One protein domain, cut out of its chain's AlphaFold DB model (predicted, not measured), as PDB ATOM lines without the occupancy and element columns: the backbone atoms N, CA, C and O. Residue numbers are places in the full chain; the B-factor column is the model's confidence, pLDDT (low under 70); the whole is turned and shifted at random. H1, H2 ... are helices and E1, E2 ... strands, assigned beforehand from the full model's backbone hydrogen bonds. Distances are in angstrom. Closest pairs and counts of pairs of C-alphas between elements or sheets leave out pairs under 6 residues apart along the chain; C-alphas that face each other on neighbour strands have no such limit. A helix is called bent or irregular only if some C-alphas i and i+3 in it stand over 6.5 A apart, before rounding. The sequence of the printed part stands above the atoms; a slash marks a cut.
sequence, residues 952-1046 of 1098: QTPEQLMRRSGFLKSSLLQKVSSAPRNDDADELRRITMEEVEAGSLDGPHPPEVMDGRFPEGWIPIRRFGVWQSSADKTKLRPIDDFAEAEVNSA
ATOM      1  N   GLN A 952     195.822 160.635 168.517       86.38
ATOM      2  CA  GLN A 952     195.270 161.609 169.476       86.38
ATOM      3  C   GLN A 952     195.376 163.056 168.951       86.38
ATOM      4  O   GLN A 952     196.105 163.315 167.998       86.38
ATOM      5  N   THR A 953     194.678 164.014 169.568       88.56
ATOM      6  CA  THR A 953     194.783 165.448 169.208       88.56
ATOM      7  C   THR A 953     195.916 166.168 169.967       88.56
ATOM      8  O   THR A 953     196.361 165.668 171.008       88.56
ATOM      9  N   PRO A 954     196.384 167.353 169.517       88.25
ATOM     10  CA  PRO A 954     197.396 168.135 170.237       88.25
ATOM     11  C   PRO A 954     196.990 168.473 171.679       88.25
ATOM     12  O   PRO A 954     197.794 168.346 172.600       88.25
ATOM     13  N   GLU A 955     195.720 168.807 171.920       89.00
ATOM     14  CA  GLU A 955     195.212 169.129 173.264       89.00
ATOM     15  C   GLU A 955     195.151 167.878 174.154       89.00
ATOM     16  O   GLU A 955     195.336 167.961 175.369       89.00
ATOM     17  N   GLN A 956     194.909 166.698 173.570       87.44
ATOM     18  CA  GLN A 956     194.961 165.421 174.288       87.44
ATOM     19  C   GLN A 956     196.398 165.063 174.685       87.44
ATOM     20  O   GLN A 956     196.619 164.658 175.828       87.44
ATOM     21  N   LEU A 957     197.375 165.286 173.798       88.94
ATOM     22  CA  LEU A 957     198.799 165.153 174.114       88.94
ATOM     23  C   LEU A 957     199.214 166.130 175.228       88.94
ATOM     24  O   LEU A 957     199.826 165.713 176.213       88.94
ATOM     25  N   MET A 958     198.820 167.404 175.144       89.25
ATOM     26  CA  MET A 958     199.157 168.400 176.170       89.25
ATOM     27  C   MET A 958     198.504 168.103 177.526       89.25
ATOM     28  O   MET A 958     199.164 168.241 178.553       89.25
ATOM     29  N   ARG A 959     197.281 167.554 177.574       87.56
ATOM     30  CA  ARG A 959     196.682 167.032 178.826       87.56
ATOM     31  C   ARG A 959     197.445 165.841 179.422       87.56
ATOM     32  O   ARG A 959     197.329 165.582 180.617       87.56
ATOM     33  N   ARG A 960     198.217 165.105 178.615       84.38
ATOM     34  CA  ARG A 960     199.075 163.985 179.051       84.38
ATOM     35  C   ARG A 960     200.496 164.430 179.416       84.38
ATOM     36  O   ARG A 960     201.204 163.666 180.076       84.38
ATOM     37  N   SER A 961     200.895 165.654 179.048       84.62
ATOM     38  CA  SER A 961     202.255 166.193 179.207       84.62
ATOM     39  C   SER A 961     202.823 166.014 180.616       84.62
ATOM     40  O   SER A 961     203.912 165.469 180.748       84.62
ATOM     41  N   GLY A 962     202.078 166.364 181.671       82.50
ATOM     42  CA  GLY A 962     202.541 166.240 183.059       82.50
ATOM     43  C   GLY A 962     202.925 164.808 183.453       82.50
ATOM     44  O   GLY A 962     203.967 164.594 184.067       82.50
ATOM     45  N   PHE A 963     202.146 163.807 183.027       85.19
ATOM     46  CA  PHE A 963     202.471 162.396 183.260       85.19
ATOM     47  C   PHE A 963     203.665 161.934 182.412       85.19
ATOM     48  O   PHE A 963     204.564 161.259 182.922       85.19
ATOM     49  N   LEU A 964     203.695 162.315 181.129       85.75
ATOM     50  CA  LEU A 964     204.792 161.987 180.216       85.75
ATOM     51  C   LEU A 964     206.115 162.585 180.712       85.75
ATOM     52  O   LEU A 964     207.091 161.853 180.845       85.75
ATOM     53  N   LYS A 965     206.127 163.867 181.092       87.69
ATOM     54  CA  LYS A 965     207.263 164.578 181.692       87.69
ATOM     55  C   LYS A 965     207.802 163.843 182.916       87.69
ATOM     56  O   LYS A 965     208.984 163.505 182.937       87.69
ATOM     57  N   SER A 966     206.956 163.545 183.907       85.12
ATOM     58  CA  SER A 966     207.379 162.824 185.116       85.12
ATOM     59  C   SER A 966     207.972 161.448 184.794       85.12
ATOM     60  O   SER A 966     209.031 161.094 185.313       85.12
ATOM     61  N   SER A 967     207.334 160.693 183.894       87.25
ATOM     62  CA  SER A 967     207.788 159.368 183.452       87.25
ATOM     63  C   SER A 967     209.130 159.423 182.709       87.25
ATOM     64  O   SER A 967     210.041 158.647 182.995       87.25
ATOM     65  N   LEU A 968     209.292 160.366 181.776       88.38
ATOM     66  CA  LEU A 968     210.490 160.512 180.946       88.38
ATOM     67  C   LEU A 968     211.684 161.027 181.758       88.38
ATOM     68  O   LEU A 968     212.768 160.452 181.657       88.38
ATOM     69  N   LEU A 969     211.488 162.015 182.638       86.75
ATOM     70  CA  LEU A 969     212.535 162.473 183.559       86.75
ATOM     71  C   LEU A 969     212.974 161.353 184.517       86.75
ATOM     72  O   LEU A 969     214.171 161.184 184.742       86.75
ATOM     73  N   GLN A 970     212.043 160.525 185.013       84.00
ATOM     74  CA  GLN A 970     212.373 159.357 185.840       84.00
ATOM     75  C   GLN A 970     213.130 158.267 185.056       84.00
ATOM     76  O   GLN A 970     214.011 157.606 185.610       84.00
ATOM     77  N   LYS A 971     212.835 158.064 183.765       83.62
ATOM     78  CA  LYS A 971     213.619 157.156 182.908       83.62
ATOM     79  C   LYS A 971     215.037 157.676 182.682       83.62
ATOM     80  O   LYS A 971     215.973 156.892 182.785       83.62
ATOM     81  N   VAL A 972     215.202 158.976 182.421       83.00
ATOM     82  CA  VAL A 972     216.519 159.603 182.209       83.00
ATOM     83  C   VAL A 972     217.364 159.551 183.483       83.00
ATOM     84  O   VAL A 972     218.481 159.045 183.438       83.00
ATOM     85  N   SER A 973     216.826 159.967 184.635       80.56
ATOM     86  CA  SER A 973     217.560 159.940 185.914       80.56
ATOM     87  C   SER A 973     217.871 158.528 186.423       80.56
ATOM     88  O   SER A 973     218.745 158.351 187.270       80.56
ATOM     89  N   SER A 974     217.180 157.507 185.904       80.00
ATOM     90  CA  SER A 974     217.409 156.104 186.251       80.00
ATOM     91  C   SER A 974     218.121 155.289 185.161       80.00
ATOM     92  O   SER A 974     218.321 154.082 185.352       80.00
ATOM     93  N   ALA A 975     218.551 155.906 184.058       76.81
ATOM     94  CA  ALA A 975     219.374 155.254 183.042       76.81
ATOM     95  C   ALA A 975     220.814 155.015 183.556       76.81
ATOM     96  O   ALA A 975     221.349 155.854 184.281       76.81
ATOM     97  N   PRO A 976     221.463 153.885 183.216       72.88
ATOM     98  CA  PRO A 976     222.889 153.710 183.477       72.88
ATOM     99  C   PRO A 976     223.709 154.654 182.584       72.88
ATOM    100  O   PRO A 976     223.357 154.888 181.426       72.88
ATOM    101  N   ARG A 977     224.807 155.182 183.128       74.88
ATOM    102  CA  ARG A 977     225.745 156.030 182.390       74.88
ATOM    103  C   ARG A 977     226.739 155.143 181.637       74.88
ATOM    104  O   ARG A 977     227.452 154.357 182.257       74.88
ATOM    105  N   ASN A 978     226.743 155.271 180.314       82.31
ATOM    106  CA  ASN A 978     227.538 154.476 179.378       82.31
ATOM    107  C   ASN A 978     228.312 155.413 178.442       82.31
ATOM    108  O   ASN A 978     227.853 156.524 178.185       82.31
ATOM    109  N   ASP A 979     229.385 154.916 177.830       82.62
ATOM    110  CA  ASP A 979     230.214 155.649 176.862       82.62
ATOM    111  C   ASP A 979     229.378 156.266 175.713       82.62
ATOM    112  O   ASP A 979     229.535 157.443 175.394       82.62
ATOM    113  N   ASP A 980     228.396 155.521 175.176       84.88
ATOM    114  CA  ASP A 980     227.418 156.011 174.184       84.88
ATOM    115  C   ASP A 980     226.653 157.263 174.654       84.88
ATOM    116  O   ASP A 980     226.303 158.125 173.851       84.88
ATOM    117  N   ALA A 981     226.338 157.349 175.952       83.81
ATOM    118  CA  ALA A 981     225.549 158.431 176.535       83.81
ATOM    119  C   ALA A 981     226.406 159.664 176.848       83.81
ATOM    120  O   ALA A 981     225.920 160.788 176.712       83.81
ATOM    121  N   ASP A 982     227.674 159.473 177.219       87.38
ATOM    122  CA  ASP A 982     228.621 160.575 177.379       87.38
ATOM    123  C   ASP A 982     229.066 161.147 176.018       87.38
ATOM    124  O   ASP A 982     229.123 162.369 175.885       87.38
ATOM    125  N   GLU A 983     229.234 160.327 174.969       88.50
ATOM    126  CA  GLU A 983     229.420 160.814 173.586       88.50
ATOM    127  C   GLU A 983     228.166 161.534 173.060       88.50
ATOM    128  O   GLU A 983     228.261 162.612 172.474       88.50
ATOM    129  N   LEU A 984     226.966 161.004 173.323       90.50
ATOM    130  CA  LEU A 984     225.713 161.674 172.965       90.50
ATOM    131  C   LEU A 984     225.555 163.026 173.683       90.50
ATOM    132  O   LEU A 984     225.077 163.996 173.087       90.50
ATOM    133  N   ARG A 985     225.981 163.106 174.951       88.44
ATOM    134  CA  ARG A 985     226.042 164.360 175.709       88.44
ATOM    135  C   ARG A 985     227.090 165.305 175.126       88.44
ATOM    136  O   ARG A 985     226.795 166.488 175.013       88.44
ATOM    137  N   ARG A 986     228.266 164.806 174.724       90.94
ATOM    138  CA  ARG A 986     229.325 165.588 174.064       90.94
ATOM    139  C   ARG A 986     228.786 166.254 172.794       90.94
ATOM    140  O   ARG A 986     228.814 167.474 172.716       90.94
ATOM    141  N   ILE A 987     228.174 165.484 171.890       90.62
ATOM    142  CA  ILE A 987     227.541 166.003 170.661       90.62
ATOM    143  C   ILE A 987     226.422 167.011 170.977       90.62
ATOM    144  O   ILE A 987     226.291 168.032 170.312       90.62
ATOM    145  N   THR A 988     225.625 166.763 172.019       90.31
ATOM    146  CA  THR A 988     224.550 167.692 172.411       90.31
ATOM    147  C   THR A 988     225.099 169.002 173.000       90.31
ATOM    148  O   THR A 988     224.481 170.045 172.813       90.31
ATOM    149  N   MET A 989     226.272 168.990 173.648       91.31
ATOM    150  CA  MET A 989     226.972 170.219 174.043       91.31
ATOM    151  C   MET A 989     227.618 170.927 172.840       91.31
ATOM    152  O   MET A 989     227.516 172.145 172.769       91.31
ATOM    153  N   GLU A 990     228.170 170.200 171.855       90.12
ATOM    154  CA  GLU A 990     228.630 170.790 170.578       90.12
ATOM    155  C   GLU A 990     227.484 171.553 169.872       90.12
ATOM    156  O   GLU A 990     227.698 172.628 169.315       90.12
ATOM    157  N   GLU A 991     226.246 171.043 169.929       87.75
ATOM    158  CA  GLU A 991     225.051 171.717 169.388       87.75
ATOM    159  C   GLU A 991     224.627 172.969 170.190       87.75
ATOM    160  O   GLU A 991     224.089 173.912 169.604       87.75
ATOM    161  N   VAL A 992     224.897 173.020 171.502       87.75
ATOM    162  CA  VAL A 992     224.709 174.224 172.342       87.75
ATOM    163  C   VAL A 992     225.792 175.267 172.048       87.75
ATOM    164  O   VAL A 992     225.477 176.432 171.825       87.75
ATOM    165  N   GLU A 993     227.061 174.858 171.973       86.44
ATOM    166  CA  GLU A 993     228.198 175.730 171.630       86.44
ATOM    167  C   GLU A 993     228.062 176.321 170.215       86.44
ATOM    168  O   GLU A 993     228.388 177.485 169.985       86.44
ATOM    169  N   ALA A 994     227.492 175.559 169.276       81.94
ATOM    170  CA  ALA A 994     227.125 176.027 167.940       81.94
ATOM    171  C   ALA A 994     225.868 176.927 167.902       81.94
ATOM    172  O   ALA A 994     225.423 177.306 166.815       81.94
ATOM    173  N   GLY A 995     225.254 177.242 169.049       77.00
ATOM    174  CA  GLY A 995     224.052 178.077 169.149       77.00
ATOM    175  C   GLY A 995     222.796 177.467 168.515       77.00
ATOM    176  O   GLY A 995     221.866 178.199 168.178       77.00
ATOM    177  N   SER A 996     222.770 176.145 168.311       76.38
ATOM    178  CA  SER A 996     221.622 175.417 167.747       76.38
ATOM    179  C   SER A 996     220.656 174.904 168.821       76.38
ATOM    180  O   SER A 996     219.504 174.603 168.514       76.38
ATOM    181  N   LEU A 997     221.107 174.831 170.079       83.81
ATOM    182  CA  LEU A 997     220.305 174.502 171.259       83.81
ATOM    183  C   LEU A 997     220.524 175.544 172.369       83.81
ATOM    184  O   LEU A 997     221.609 176.097 172.511       83.81
ATOM    185  N   ASP A 998     219.488 175.776 173.175       83.38
ATOM    186  CA  ASP A 998     219.486 176.691 174.325       83.38
ATOM    187  C   ASP A 998     219.445 175.869 175.628       83.38
ATOM    188  O   ASP A 998     218.490 175.123 175.861       83.38
ATOM    189  N   GLY A 999     220.490 175.959 176.458       85.25
ATOM    190  CA  GLY A 999     220.622 175.186 177.696       85.25
ATOM    191  C   GLY A 999     222.074 174.995 178.161       85.25
ATOM    192  O   GLY A 999     222.962 175.700 177.688       85.25
ATOM    193  N   PRO A1000     222.340 174.039 179.076       87.62
ATOM    194  CA  PRO A1000     221.381 173.119 179.695       87.62
ATOM    195  C   PRO A1000     220.502 173.804 180.757       87.62
ATOM    196  O   PRO A1000     221.004 174.287 181.768       87.62
ATOM    197  N   HIS A1001     219.179 173.783 180.558       87.88
ATOM    198  CA  HIS A1001     218.205 174.306 181.527       87.88
ATOM    199  C   HIS A1001     217.668 173.195 182.442       87.88
ATOM    200  O   HIS A1001     217.352 172.109 181.945       87.88
ATOM    201  N   PRO A1002     217.528 173.431 183.760       85.50
ATOM    202  CA  PRO A1002     216.870 172.490 184.662       85.50
ATOM    203  C   PRO A1002     215.333 172.530 184.482       85.50
ATOM    204  O   PRO A1002     214.800 173.539 184.002       85.50
ATOM    205  N   PRO A1003     214.592 171.461 184.843       83.62
ATOM    206  CA  PRO A1003     213.148 171.366 184.595       83.62
ATOM    207  C   PRO A1003     212.320 172.522 185.171       83.62
ATOM    208  O   PRO A1003     211.337 172.928 184.561       83.62
ATOM    209  N   GLU A1004     212.738 173.077 186.305       86.06
ATOM    210  CA  GLU A1004     212.052 174.147 187.034       86.06
ATOM    211  C   GLU A1004     212.106 175.482 186.270       86.06
ATOM    212  O   GLU A1004     211.139 176.244 186.262       86.06
ATOM    213  N   VAL A1005     213.208 175.745 185.554       87.75
ATOM    214  CA  VAL A1005     213.337 176.907 184.655       87.75
ATOM    215  C   VAL A1005     212.435 176.738 183.432       87.75
ATOM    216  O   VAL A1005     211.827 177.703 182.975       87.75
ATOM    217  N   MET A1006     212.299 175.511 182.925       86.06
ATOM    218  CA  MET A1006     211.396 175.211 181.810       86.06
ATOM    219  C   MET A1006     209.920 175.310 182.222       86.06
ATOM    220  O   MET A1006     209.116 175.793 181.431       86.06
ATOM    221  N   ASP A1007     209.569 174.955 183.462       85.19
ATOM    222  CA  ASP A1007     208.224 175.172 184.019       85.19
ATOM    223  C   ASP A1007     207.873 176.660 184.145       85.19
ATOM    224  O   ASP A1007     206.773 177.063 183.772       85.19
ATOM    225  N   GLY A1008     208.817 177.498 184.589       85.62
ATOM    226  CA  GLY A1008     208.631 178.955 184.602       85.62
ATOM    227  C   GLY A1008     208.547 179.578 183.201       85.62
ATOM    228  O   GLY A1008     207.871 180.588 183.015       85.62
ATOM    229  N   ARG A1009     209.211 178.978 182.205       85.88
ATOM    230  CA  ARG A1009     209.247 179.456 180.810       85.88
ATOM    231  C   ARG A1009     208.051 178.988 179.971       85.88
ATOM    232  O   ARG A1009     207.719 179.649 178.992       85.88
ATOM    233  N   PHE A1010     207.415 177.878 180.348       87.06
ATOM    234  CA  PHE A1010     206.284 177.262 179.646       87.06
ATOM    235  C   PHE A1010     205.172 176.849 180.637       87.06
ATOM    236  O   PHE A1010     204.949 175.653 180.852       87.06
ATOM    237  N   PRO A1011     204.451 177.818 181.241       79.50
ATOM    238  CA  PRO A1011     203.440 177.551 182.270       79.50
ATOM    239  C   PRO A1011     202.209 176.782 181.755       79.50
ATOM    240  O   PRO A1011     201.525 176.130 182.538       79.50
ATOM    241  N   GLU A1012     201.948 176.801 180.444       78.50
ATOM    242  CA  GLU A1012     200.904 175.988 179.792       78.50
ATOM    243  C   GLU A1012     201.296 174.499 179.648       78.50
ATOM    244  O   GLU A1012     200.492 173.666 179.225       78.50
ATOM    245  N   GLY A1013     202.523 174.146 180.047       82.62
ATOM    246  CA  GLY A1013     203.079 172.801 180.004       82.62
ATOM    247  C   GLY A1013     204.079 172.597 178.866       82.62
ATOM    248  O   GLY A1013     204.091 173.304 177.861       82.62
ATOM    249  N   TRP A1014     204.935 171.590 179.024       88.19
ATOM    250  CA  TRP A1014     205.936 171.185 178.037       88.19
ATOM    251  C   TRP A1014     206.244 169.689 178.170       88.19
ATOM    252  O   TRP A1014     205.972 169.068 179.203       88.19
ATOM    253  N   ILE A1015     206.810 169.096 177.115       89.25
ATOM    254  CA  ILE A1015     207.133 167.665 177.055       89.25
ATOM    255  C   ILE A1015     208.644 167.502 176.821       89.25
ATOM    256  O   ILE A1015     209.134 167.923 175.772       89.25
ATOM    257  N   PRO A1016     209.407 166.893 177.751       89.69
ATOM    258  CA  PRO A1016     210.797 166.531 177.499       89.69
ATOM    259  C   PRO A1016     210.859 165.409 176.460       89.69
ATOM    260  O   PRO A1016     210.203 164.380 176.616       89.69
ATOM    261  N   ILE A1017     211.693 165.564 175.435       90.56
ATOM    262  CA  ILE A1017     211.967 164.510 174.451       90.56
ATOM    263  C   ILE A1017     213.321 163.889 174.794       90.56
ATOM    264  O   ILE A1017     214.305 164.597 175.008       90.56
ATOM    265  N   ARG A1018     213.383 162.557 174.887       88.88
ATOM    266  CA  ARG A1018     214.631 161.855 175.204       88.88
ATOM    267  C   ARG A1018     215.425 161.598 173.925       88.88
ATOM    268  O   ARG A1018     214.950 160.917 173.021       88.88
ATOM    269  N   ARG A1019     216.665 162.071 173.889       89.00
ATOM    270  CA  ARG A1019     217.624 161.782 172.818       89.00
ATOM    271  C   ARG A1019     218.250 160.387 172.980       89.00
ATOM    272  O   ARG A1019     218.430 159.903 174.100       89.00
ATOM    273  N   PHE A1020     218.595 159.730 171.876       89.31
ATOM    274  CA  PHE A1020     219.392 158.498 171.840       89.31
ATOM    275  C   PHE A1020     220.401 158.512 170.690       89.31
ATOM    276  O   PHE A1020     220.269 159.279 169.742       89.31
ATOM    277  N   GLY A1021     221.432 157.671 170.790       88.19
ATOM    278  CA  GLY A1021     222.475 157.553 169.777       88.19
ATOM    279  C   GLY A1021     222.259 156.365 168.835       88.19
ATOM    280  O   GLY A1021     221.849 155.290 169.270       88.19
ATOM    281  N   VAL A1022     222.584 156.539 167.552       90.69
ATOM    282  CA  VAL A1022     222.691 155.446 166.570       90.69
ATOM    283  C   VAL A1022     224.045 155.503 165.871       90.69
ATOM    284  O   VAL A1022     224.377 156.490 165.215       90.69
ATOM    285  N   TRP A1023     224.822 154.427 165.983       85.69
ATOM    286  CA  TRP A1023     226.102 154.279 165.296       85.69
ATOM    287  C   TRP A1023     225.913 154.075 163.788       85.69
ATOM    288  O   TRP A1023     225.199 153.170 163.352       85.69
ATOM    289  N   GLN A1024     226.586 154.902 162.987       83.56
ATOM    290  CA  GLN A1024     226.639 154.796 161.528       83.56
ATOM    291  C   GLN A1024     228.090 154.648 161.062       83.56
ATOM    292  O   GLN A1024     228.934 155.490 161.363       83.56
ATOM    293  N   SER A1025     228.375 153.598 160.292       78.38
ATOM    294  CA  SER A1025     229.659 153.391 159.616       78.38
ATOM    295  C   SER A1025     229.616 153.954 158.191       78.38
ATOM    296  O   SER A1025     228.924 153.400 157.332       78.38
ATOM    297  N   SER A1026     230.374 155.022 157.936       66.38
ATOM    298  CA  SER A1026     230.886 155.321 156.591       66.38
ATOM    299  C   SER A1026     232.179 154.526 156.361       66.38
ATOM    300  O   SER A1026     232.719 153.988 157.326       66.38
ATOM    301  N   ALA A1027     232.667 154.456 155.117       57.62
ATOM    302  CA  ALA A1027     233.780 153.589 154.701       57.62
ATOM    303  C   ALA A1027     234.975 153.600 155.676       57.62
ATOM    304  O   ALA A1027     235.382 152.541 156.140       57.62
ATOM    305  N   ASP A1028     235.441 154.794 156.058       60.88
ATOM    306  CA  ASP A1028     236.651 154.968 156.874       60.88
ATOM    307  C   ASP A1028     236.372 155.419 158.320       60.88
ATOM    308  O   ASP A1028     237.302 155.573 159.111       60.88
ATOM    309  N   LYS A1029     235.109 155.717 158.680       70.56
ATOM    310  CA  LYS A1029     234.751 156.310 159.989       70.56
ATOM    311  C   LYS A1029     233.384 155.865 160.504       70.56
ATOM    312  O   LYS A1029     232.360 156.019 159.832       70.56
ATOM    313  N   THR A1030     233.353 155.412 161.756       81.38
ATOM    314  CA  THR A1030     232.123 155.203 162.536       81.38
ATOM    315  C   THR A1030     231.790 156.475 163.322       81.38
ATOM    316  O   THR A1030     232.648 156.994 164.030       81.38
ATOM    317  N   LYS A1031     230.560 156.993 163.215       87.81
ATOM    318  CA  LYS A1031     230.085 158.152 163.993       87.81
ATOM    319  C   LYS A1031     228.735 157.857 164.647       87.81
ATOM    320  O   LYS A1031     227.836 157.315 164.002       87.81
ATOM    321  N   LEU A1032     228.584 158.253 165.911       88.38
ATOM    322  CA  LEU A1032     227.297 158.293 166.597       88.38
ATOM    323  C   LEU A1032     226.452 159.448 166.035       88.38
ATOM    324  O   LEU A1032     226.940 160.567 165.860       88.38
ATOM    325  N   ARG A1033     225.178 159.186 165.735       88.69
ATOM    326  CA  ARG A1033     224.188 160.215 165.395       88.69
ATOM    327  C   ARG A1033     223.189 160.382 166.539       88.69
ATOM    328  O   ARG A1033     222.632 159.363 166.951       88.69
ATOM    329  N   PRO A1034     222.926 161.611 167.018       90.38
ATOM    330  CA  PRO A1034     221.788 161.868 167.886       90.38
ATOM    331  C   PRO A1034     220.475 161.701 167.112       90.38
ATOM    332  O   PRO A1034     220.387 162.057 165.937       90.38
ATOM    333  N   ILE A1035     219.466 161.144 167.778       91.00
ATOM    334  CA  ILE A1035     218.078 161.043 167.315       91.00
ATOM    335  C   ILE A1035     217.167 161.348 168.505       91.00
ATOM    336  O   ILE A1035     217.361 160.804 169.592       91.00
ATOM    337  N   ASP A1036     216.167 162.198 168.299       91.06
ATOM    338  CA  ASP A1036     215.217 162.608 169.331       91.06
ATOM    339  C   ASP A1036     213.951 161.724 169.291       91.06
ATOM    340  O   ASP A1036     213.329 161.539 168.243       91.06
ATOM    341  N   ASP A1037     213.594 161.102 170.423       90.38
ATOM    342  CA  ASP A1037     212.572 160.044 170.499       90.38
ATOM    343  C   ASP A1037     211.138 160.598 170.606       90.38
ATOM    344  O   ASP A1037     210.435 160.451 171.611       90.38
ATOM    345  N   PHE A1038     210.678 161.229 169.522       89.62
ATOM    346  CA  PHE A1038     209.298 161.707 169.353       89.62
ATOM    347  C   PHE A1038     208.233 160.587 169.414       89.62
ATOM    348  O   PHE A1038     207.035 160.875 169.490       89.62
ATOM    349  N   ALA A1039     208.642 159.311 169.390       87.56
ATOM    350  CA  ALA A1039     207.749 158.171 169.583       87.56
ATOM    351  C   ALA A1039     207.541 157.857 171.074       87.56
ATOM    352  O   ALA A1039     206.402 157.650 171.488       87.56
ATOM    353  N   GLU A1040     208.599 157.863 171.894       86.81
ATOM    354  CA  GLU A1040     208.471 157.684 173.348       86.81
ATOM    355  C   GLU A1040     207.754 158.865 174.027       86.81
ATOM    356  O   GLU A1040     207.068 158.674 175.031       86.81
ATOM    357  N   ALA A1041     207.865 160.068 173.455       85.81
ATOM    358  CA  ALA A1041     207.170 161.274 173.911       85.81
ATOM    359  C   ALA A1041     205.698 161.391 173.436       85.81
ATOM    360  O   ALA A1041     205.062 162.407 173.695       85.81
ATOM    361  N   GLU A1042     205.160 160.390 172.723       88.81
ATOM    362  CA  GLU A1042     203.801 160.369 172.133       88.81
ATOM    363  C   GLU A1042     203.469 161.513 171.141       88.81
ATOM    364  O   GLU A1042     202.328 161.620 170.674       88.81
ATOM    365  N   VAL A1043     204.461 162.317 170.743       89.56
ATOM    366  CA  VAL A1043     204.325 163.419 169.770       89.56
ATOM    367  C   VAL A1043     203.949 162.883 168.388       89.56
ATOM    368  O   VAL A1043     202.992 163.356 167.783       89.56
ATOM    369  N   ASN A1044     204.605 161.807 167.938       89.25
ATOM    370  CA  ASN A1044     204.298 161.146 166.661       89.25
ATOM    371  C   ASN A1044     202.850 160.620 166.569       89.25
ATOM    372  O   ASN A1044     202.341 160.420 165.472       89.25
ATOM    373  N   SER A1045     202.186 160.378 167.704       88.06
ATOM    374  CA  SER A1045     200.769 159.984 167.762       88.06
ATOM    375  C   SER A1045     199.801 161.170 167.676       88.06
ATOM    376  O   SER A1045     198.614 160.943 167.475       88.06
ATOM    377  N   ALA A1046     200.282 162.412 167.799       90.19
ATOM    378  CA  ALA A1046     199.504 163.644 167.633       90.19
ATOM    379  C   ALA A1046     199.750 164.351 166.284       90.19
ATOM    380  O   ALA A1046     199.280 165.471 166.083       90.19
TER     381      ALA A1046
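AT A GLANCE: This is residues 952 to 1046 of the 1098 residues of the protein "Hypothetical protein" of Symbiodinium sp. KB8 (UniProt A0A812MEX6). Three separate helices, H1, H2 and H3, form a loose frame joined by links, and a long strand hairpin, E1 and E2, packs on H2, with its turn end, residues 1025 to 1030, sticking out. H4 folds back beside the start of H1. The printed part has 95 residues, with named elements in the order H1 H2 H3 E1 E2 H4; the class is mixed, helices and strands, and the two-stranded sheet, E1 - E2, is antiparallel. It is only just loose, close to compact, with a radius of gyration of the C-alphas of 15.2 A, and elongated, spanning 47 by 27 by 26 A.

IN THESE COORDINATES: H1, residues 954 to 973, begins at C-alpha 954 (197.396, 168.135, 170.237) and measures 26.8 A; it is irregular, with C-alphas 959 and 962 7.3 A apart, and has a kink of 54 degrees near residue 962. H2, residues 979 to 993, measures 20.8 A. H3 is residues 1003 to 1009. E1, residues 1019 to 1026, measures 21.9 A, and E2, residues 1029 to 1036, 22.6 A. H4, residues 1043 to 1046, ends at (199.504, 163.644, 167.633).

HOW THE PARTS SIT: H1 only just touches H4, with 3 pairs of C-alphas within 8 A, through residues 954 to 957 alone; the closest C-alphas, of Pro 954 and Ala 1046, are 5.6 A apart. H1 and H2 are apart, as are H2 and H3. The closest C-alphas of H2 and E1 are Leu 984 and Gly 1021, 6.1 A. The hairpin E1 and E2 is antiparallel at 153 degrees, with N 1022 and O 1033 within hydrogen-bond range at 2.9 A. Every O i to N i+4 pair is within range in H2 and H3, 14 of 16 in H1; H4 is too short for one.

THE WHOLE: The C-alphas of Pro 1011 and Asp 1028 are farthest apart, 47.5 A. The printed part has no cut and no long link. Residues 1026 to 1028 are under pLDDT 70.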